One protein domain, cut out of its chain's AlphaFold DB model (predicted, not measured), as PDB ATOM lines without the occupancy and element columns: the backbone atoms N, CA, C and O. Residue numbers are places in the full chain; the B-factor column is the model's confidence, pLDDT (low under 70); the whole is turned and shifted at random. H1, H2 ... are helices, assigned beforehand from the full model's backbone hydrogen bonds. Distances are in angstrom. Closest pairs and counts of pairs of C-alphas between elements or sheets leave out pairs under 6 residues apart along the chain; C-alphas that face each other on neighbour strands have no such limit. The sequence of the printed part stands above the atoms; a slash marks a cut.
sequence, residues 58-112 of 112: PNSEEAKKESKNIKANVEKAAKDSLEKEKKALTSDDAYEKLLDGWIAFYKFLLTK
ATOM      1  N   PRO A  58      14.301-118.154  16.302       79.88
ATOM      2  CA  PRO A  58      13.461-117.890  17.460       79.88
ATOM      3  C   PRO A  58      14.327-117.736  18.719       79.88
ATOM      4  O   PRO A  58      15.284-118.484  18.909       79.88
ATOM      5  N   ASN A  59      13.986-116.778  19.582       86.00
ATOM      6  CA  ASN A  59      14.664-116.467  20.853       86.00
ATOM      7  C   ASN A  59      16.028-115.758  20.773       86.00
ATOM      8  O   ASN A  59      16.615-115.493  21.824       86.00
ATOM      9  N   SER A  60      16.523-115.393  19.588       91.12
ATOM     10  CA  SER A  60      17.706-114.528  19.493       91.12
ATOM     11  C   SER A  60      17.416-113.111  20.015       91.12
ATOM     12  O   SER A  60      16.267-112.662  20.066       91.12
ATOM     13  N   GLU A  61      18.460-112.365  20.388       92.69
ATOM     14  CA  GLU A  61      18.313-110.942  20.738       92.69
ATOM     15  C   GLU A  61      17.752-110.118  19.571       92.69
ATOM     16  O   GLU A  61      16.965-109.191  19.764       92.69
ATOM     17  N   GLU A  62      18.091-110.507  18.344       90.31
ATOM     18  CA  GLU A  62      17.530-109.931  17.129       90.31
ATOM     19  C   GLU A  62      16.026-110.212  17.013       90.31
ATOM     20  O   GLU A  62      15.245-109.286  16.800       90.31
ATOM     21  N   ALA A  63      15.591-111.448  17.285       91.38
ATOM     22  CA  ALA A  63      14.176-111.800  17.306       91.38
ATOM     23  C   ALA A  63      13.401-110.983  18.345       91.38
ATOM     24  O   ALA A  63      12.278-110.562  18.073       91.38
ATOM     25  N   LYS A  64      13.987-110.712  19.520       92.12
ATOM     26  CA  LYS A  64      13.359-109.873  20.555       92.12
ATOM     27  C   LYS A  64      13.193-108.424  20.094       92.12
ATOM     28  O   LYS A  64      12.133-107.841  20.328       92.12
ATOM     29  N   LYS A  65      14.217-107.841  19.459       93.06
ATOM     30  CA  LYS A  65      14.156-106.473  18.915       93.06
ATOM     31  C   LYS A  65      13.105-106.370  17.815       93.06
ATOM     32  O   LYS A  65      12.223-105.517  17.891       93.06
ATOM     33  N   GLU A  66      13.145-107.290  16.860       91.81
ATOM     34  CA  GLU A  66      12.208-107.321  15.743       91.81
ATOM     35  C   GLU A  66      10.769-107.541  16.229       91.81
ATOM     36  O   GLU A  66       9.856-106.814  15.848       91.81
ATOM     37  N   SER A  67      10.568-108.463  17.176       91.88
ATOM     38  CA  SER A  67       9.254-108.730  17.774       91.88
ATOM     39  C   SER A  67       8.655-107.506  18.463       91.88
ATOM     40  O   SER A  67       7.445-107.306  18.388       91.88
ATOM     41  N   LYS A  68       9.471-106.671  19.125       93.44
ATOM     42  CA  LYS A  68       8.994-105.423  19.747       93.44
ATOM     43  C   LYS A  68       8.495-104.427  18.700       93.44
ATOM     44  O   LYS A  68       7.420-103.857  18.885       93.44
ATOM     45  N   ASN A  69       9.235-104.262  17.605       92.06
ATOM     46  CA  ASN A  69       8.846-103.372  16.511       92.06
ATOM     47  C   ASN A  69       7.566-103.861  15.823       92.06
ATOM     48  O   ASN A  69       6.625-103.088  15.638       92.06
ATOM     49  N   ILE A  70       7.497-105.160  15.512       90.62
ATOM     50  CA  ILE A  70       6.306-105.781  14.923       90.62
ATOM     51  C   ILE A  70       5.110-105.606  15.854       90.62
ATOM     52  O   ILE A  70       4.050-105.183  15.405       90.62
ATOM     53  N   LYS A  71       5.275-105.882  17.152       93.69
ATOM     54  CA  LYS A  71       4.203-105.745  18.139       93.69
ATOM     55  C   LYS A  71       3.604-104.341  18.119       93.69
ATOM     56  O   LYS A  71       2.399-104.225  17.955       93.69
ATOM     57  N   ALA A  72       4.414-103.288  18.212       92.12
ATOM     58  CA  ALA A  72       3.900-101.916  18.225       92.12
ATOM     59  C   ALA A  72       3.116-101.560  16.946       92.12
ATOM     60  O   ALA A  72       2.021-101.000  17.020       92.12
ATOM     61  N   ASN A  73       3.647-101.928  15.777       92.12
ATOM     62  CA  ASN A  73       3.032-101.597  14.491       92.12
ATOM     63  C   ASN A  73       1.754-102.406  14.232       92.12
ATOM     64  O   ASN A  73       0.733-101.849  13.829       92.12
ATOM     65  N   VAL A  74       1.794-103.713  14.501       92.50
ATOM     66  CA  VAL A  74       0.657-104.616  14.293       92.50
ATOM     67  C   VAL A  74      -0.438-104.355  15.314       92.50
ATOM     68  O   VAL A  74      -1.602-104.352  14.937       92.50
ATOM     69  N   GLU A  75      -0.108-104.080  16.580       92.31
ATOM     70  CA  GLU A  75      -1.119-103.720  17.582       92.31
ATOM     71  C   GLU A  75      -1.881-102.459  17.186       92.31
ATOM     72  O   GLU A  75      -3.102-102.418  17.337       92.31
ATOM     73  N   LYS A  76      -1.181-101.442  16.670       93.56
ATOM     74  CA  LYS A  76      -1.822-100.216  16.196       93.56
ATOM     75  C   LYS A  76      -2.744-100.503  15.010       93.56
ATOM     76  O   LYS A  76      -3.928-100.199  15.083       93.56
ATOM     77  N   ALA A  77      -2.230-101.164  13.971       92.31
ATOM     78  CA  ALA A  77      -3.016-101.500  12.784       92.31
ATOM     79  C   ALA A  77      -4.234-102.382  13.115       92.31
ATOM     80  O   ALA A  77      -5.327-102.163  12.595       92.31
ATOM     81  N   ALA A  78      -4.066-103.350  14.017       92.81
ATOM     82  CA  ALA A  78      -5.134-104.229  14.470       92.81
ATOM     83  C   ALA A  78      -6.232-103.459  15.214       92.81
ATOM     84  O   ALA A  78      -7.410-103.676  14.947       92.81
ATOM     85  N   LYS A  79      -5.863-102.539  16.115       93.25
ATOM     86  CA  LYS A  79      -6.830-101.686  16.823       93.25
ATOM     87  C   LYS A  79      -7.588-100.770  15.866       93.25
ATOM     88  O   LYS A  79      -8.808-100.705  15.959       93.25
ATOM     89  N   ASP A  80      -6.890-100.142  14.922       94.00
ATOM     90  CA  ASP A  80      -7.515 -99.278  13.915       94.00
ATOM     91  C   ASP A  80      -8.500-100.074  13.037       94.00
ATOM     92  O   ASP A  80      -9.579 -99.586  12.699       94.00
ATOM     93  N   SER A  81      -8.156-101.320  12.683       92.88
ATOM     94  CA  SER A  81      -9.046-102.217  11.940       92.88
ATOM     95  C   SER A  81     -10.269-102.617  12.763       92.88
ATOM     96  O   SER A  81     -11.388-102.534  12.267       92.88
ATOM     97  N   LEU A  82     -10.076-103.011  14.025       94.00
ATOM     98  CA  LEU A  82     -11.162-103.376  14.936       94.00
ATOM     99  C   LEU A  82     -12.128-102.210  15.165       94.00
ATOM    100  O   LEU A  82     -13.340-102.404  15.152       94.00
ATOM    101  N   GLU A  83     -11.617-100.987  15.312       93.75
ATOM    102  CA  GLU A  83     -12.459 -99.800  15.462       93.75
ATOM    103  C   GLU A  83     -13.310 -99.536  14.211       93.75
ATOM    104  O   GLU A  83     -14.485 -99.180  14.333       93.75
ATOM    105  N   LYS A  84     -12.751 -99.736  13.010       93.81
ATOM    106  CA  LYS A  84     -13.503 -99.618  11.751       93.81
ATOM    107  C   LYS A  84     -14.609-100.665  11.654       93.81
ATOM    108  O   LYS A  84     -15.744-100.294  11.377       93.81
ATOM    109  N   GLU A  85     -14.303-101.930  11.940       92.56
ATOM    110  CA  GLU A  85     -15.298-103.013  11.925       92.56
ATOM    111  C   GLU A  85     -16.405-102.776  12.954       92.56
ATOM    112  O   GLU A  85     -17.589-102.897  12.653       92.56
ATOM    113  N   LYS A  86     -16.034-102.342  14.161       90.38
ATOM    114  CA  LYS A  86     -16.993-102.017  15.217       90.38
ATOM    115  C   LYS A  86     -17.930-100.871  14.836       90.38
ATOM    116  O   LYS A  86     -19.088-100.888  15.229       90.38
ATOM    117  N   LYS A  87     -17.441 -99.872  14.093       90.44
ATOM    118  CA  LYS A  87     -18.273 -98.776  13.563       90.44
ATOM    119  C   LYS A  87     -19.139 -99.219  12.382       90.44
ATOM    120  O   LYS A  87     -20.217 -98.665  12.199       90.44
ATOM    121  N   ALA A  88     -18.663-100.169  11.579       90.62
ATOM    122  CA  ALA A  88     -19.391-100.695  10.430       90.62
ATOM    123  C   ALA A  88     -20.533-101.637  10.844       90.62
ATOM    124  O   ALA A  88     -21.576-101.673  10.191       90.62
ATOM    125  N   LEU A  89     -20.356-102.387  11.932       89.31
ATOM    126  CA  LEU A  89     -21.350-103.331  12.428       89.31
ATOM    127  C   LEU A  89     -22.363-102.644  13.344       89.31
ATOM    128  O   LEU A  89     -22.023-101.957  14.301       89.31
ATOM    129  N   THR A  90     -23.642-102.879  13.070       81.94
ATOM    130  CA  THR A  90     -24.766-102.241  13.773       81.94
ATOM    131  C   THR A  90     -25.150-102.935  15.082       81.94
ATOM    132  O   THR A  90     -26.066-102.484  15.768       81.94
ATOM    133  N   SER A  91     -24.477-104.034  15.442       89.75
ATOM    134  CA  SER A  91     -24.785-104.841  16.624       89.75
ATOM    135  C   SER A  91     -23.526-105.413  17.273       89.75
ATOM    136  O   SER A  91     -22.678-105.999  16.593       89.75
ATOM    137  N   ASP A  92     -23.469-105.325  18.605       89.50
ATOM    138  CA  ASP A  92     -22.440-105.958  19.438       89.50
ATOM    139  C   ASP A  92     -22.404-107.490  19.229       89.50
ATOM    140  O   ASP A  92     -21.328-108.078  19.269       89.50
ATOM    141  N   ASP A  93     -23.537-108.141  18.926       91.94
ATOM    142  CA  ASP A  93     -23.593-109.589  18.639       91.94
ATOM    143  C   ASP A  93     -22.936-109.946  17.296       91.94
ATOM    144  O   ASP A  93     -22.195-110.925  17.189       91.94
ATOM    145  N   ALA A  94     -23.166-109.126  16.265       92.81
ATOM    146  CA  ALA A  94     -22.537-109.317  14.961       92.81
ATOM    147  C   ALA A  94     -21.019-109.118  15.054       92.81
ATOM    148  O   ALA A  94     -20.250-109.896  14.488       92.81
ATOM    149  N   TYR A  95     -20.591-108.113  15.820       94.94
ATOM    150  CA  TYR A  95     -19.179-107.866  16.077       94.94
ATOM    151  C   TYR A  95     -18.541-108.980  16.909       94.94
ATOM    152  O   TYR A  95     -17.478-109.473  16.546       94.94
ATOM    153  N   GLU A  96     -19.208-109.458  17.963       94.88
ATOM    154  CA  GLU A  96     -18.727-110.582  18.770       94.88
ATOM    155  C   GLU A  96     -18.502-111.847  17.918       94.88
ATOM    156  O   GLU A  96     -17.446-112.472  18.025       94.88
ATOM    157  N   LYS A  97     -19.430-112.175  17.005       95.00
ATOM    158  CA  LYS A  97     -19.288-113.300  16.058       95.00
ATOM    159  C   LYS A  97     -18.136-113.115  15.070       95.00
ATOM    160  O   LYS A  97     -17.445-114.082  14.749       95.00
ATOM    161  N   LEU A  98     -17.915-111.891  14.589       95.38
ATOM    162  CA  LEU A  98     -16.775-111.580  13.725       95.38
ATOM    163  C   LEU A  98     -15.448-111.801  14.467       95.38
ATOM    164  O   LEU A  98     -14.544-112.438  13.923       95.38
ATOM    165  N   LEU A  99     -15.357-111.358  15.726       96.56
ATOM    166  CA  LEU A  99     -14.185-111.606  16.569       96.56
ATOM    167  C   LEU A  99     -13.949-113.106  16.785       96.56
ATOM    168  O   LEU A  99     -12.810-113.556  16.665       96.56
ATOM    169  N   ASP A 100     -15.000-113.888  17.042       97.00
ATOM    170  CA  ASP A 100     -14.896-115.348  17.175       97.00
ATOM    171  C   ASP A 100     -14.353-116.002  15.898       97.00
ATOM    172  O   ASP A 100     -13.451-116.845  15.959       97.00
ATOM    173  N   GLY A 101     -14.840-115.569  14.731       96.56
ATOM    174  CA  GLY A 101     -14.337-116.019  13.435       96.56
ATOM    175  C   GLY A 101     -12.851-115.710  13.242       96.56
ATOM    176  O   GLY A 101     -12.080-116.581  12.832       96.56
ATOM    177  N   TRP A 102     -12.416-114.498  13.594       96.44
ATOM    178  CA  TRP A 102     -11.007-114.107  13.527       96.44
ATOM    179  C   TRP A 102     -10.133-114.902  14.496       96.44
ATOM    180  O   TRP A 102      -9.067-115.377  14.103       96.44
ATOM    181  N   ILE A 103     -10.578-115.104  15.739       97.25
ATOM    182  CA  ILE A 103      -9.864-115.923  16.727       97.25
ATOM    183  C   ILE A 103      -9.668-117.345  16.194       97.25
ATOM    184  O   ILE A 103      -8.544-117.852  16.205       97.25
ATOM    185  N   ALA A 104     -10.732-117.978  15.692       96.12
ATOM    186  CA  ALA A 104     -10.666-119.323  15.128       96.12
ATOM    187  C   ALA A 104      -9.705-119.390  13.930       96.12
ATOM    188  O   ALA A 104      -8.844-120.272  13.868       96.12
ATOM    189  N   PHE A 105      -9.796-118.417  13.022       94.94
ATOM    190  CA  PHE A 105      -8.925-118.313  11.855       94.94
ATOM    191  C   PHE A 105      -7.447-118.171  12.240       94.94
ATOM    192  O   PHE A 105      -6.604-118.932  11.763       94.94
ATOM    193  N   TYR A 106      -7.101-117.242  13.136       93.62
ATOM    194  CA  TYR A 106      -5.708-117.053  13.537       93.62
ATOM    195  C   TYR A 106      -5.161-118.220  14.359       93.62
ATOM    196  O   TYR A 106      -3.995-118.574  14.184       93.62
ATOM    197  N   LYS A 107      -5.977-118.852  15.212       94.75
ATOM    198  CA  LYS A 107      -5.585-120.087  15.908       94.75
ATOM    199  C   LYS A 107      -5.228-121.179  14.904       94.75
ATOM    200  O   LYS A 107      -4.128-121.714  14.980       94.75
ATOM    201  N   PHE A 108      -6.088-121.426  13.917       93.75
ATOM    202  CA  PHE A 108      -5.828-122.400  12.854       93.75
ATOM    203  C   PHE A 108      -4.515-122.129  12.107       93.75
ATOM    204  O   PHE A 108      -3.720-123.044  11.900       93.75
ATOM    205  N   LEU A 109      -4.251-120.870  11.748       90.81
ATOM    206  CA  LEU A 109      -3.017-120.491  11.054       90.81
ATOM    207  C   LEU A 109      -1.754-120.606  11.910       90.81
ATOM    208  O   LEU A 109      -0.663-120.736  11.366       90.81
ATOM    209  N   LEU A 110      -1.875-120.513  13.232       89.56
ATOM    210  CA  LEU A 110      -0.740-120.644  14.143       89.56
ATOM    211  C   LEU A 110      -0.415-122.103  14.480       89.56
ATOM    212  O   LEU A 110       0.732-122.378  14.839       89.56
ATOM    213  N   THR A 111      -1.397-123.000  14.373       86.56
ATOM    214  CA  THR A 111      -1.242-124.448  14.589       86.56
ATOM    215  C   THR A 111      -0.622-125.167  13.388       86.56
ATOM    216  O   THR A 111      -0.042-126.234  13.568       86.56
ATOM    217  N   LYS A 112      -0.724-124.590  12.186       64.88
ATOM    218  CA  LYS A 112       0.002-125.044  10.991       64.88
ATOM    219  C   LYS A 112       1.424-124.479  10.943       64.88
ATOM    220  O   LYS A 112       2.293-125.194  10.415       64.88
TER     221      LYS A 112
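What this domain is: This is residues 58 to 112 of the 112 residues of an uncharacterized protein of Mycoplasma mucosicanis (UniProt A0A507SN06). Two helices make an open, narrow V: the long H1 runs to a tight turn, and the shorter H2 runs back from it. The arms meet only near the turn, and residues 68 to 81 of H1 and 100 to 111 of H2 stand free. The printed part has 55 residues, all helix by class, with no named strand; it is only just loose, close to extended, with a radius of gyration of the C-alphas of 14.7 A, and flat, spanning 44 by 25 by 10 A.

How they stand to each other: H1, residues 61 to 88, and H2, residues 92 to 111, only just touch, only at the corner by their tight link, with 3 pairs of C-alphas within 8 A. The closest C-alphas are those of Lys 86 and Tyr 95, 6.3 A apart. The helices run opposite ways at a shallow tilt of 28 degrees. In H1 and H2 every O i to N i+4 pair is within hydrogen-bond range.

Where its parts are: H1 begins at C-alpha 61 (18.313, -110.942, 20.738) and is 40.4 A long from first to last C-alpha. H2 is 28.5 A long and ends at C-alpha 111 (-1.242, -124.448, 14.589).

The domain as a whole: The C-alphas farthest apart, of Ser 60 and Thr 90, are 44.6 A apart. The printed part has no cut; residue 112 is under pLDDT 70.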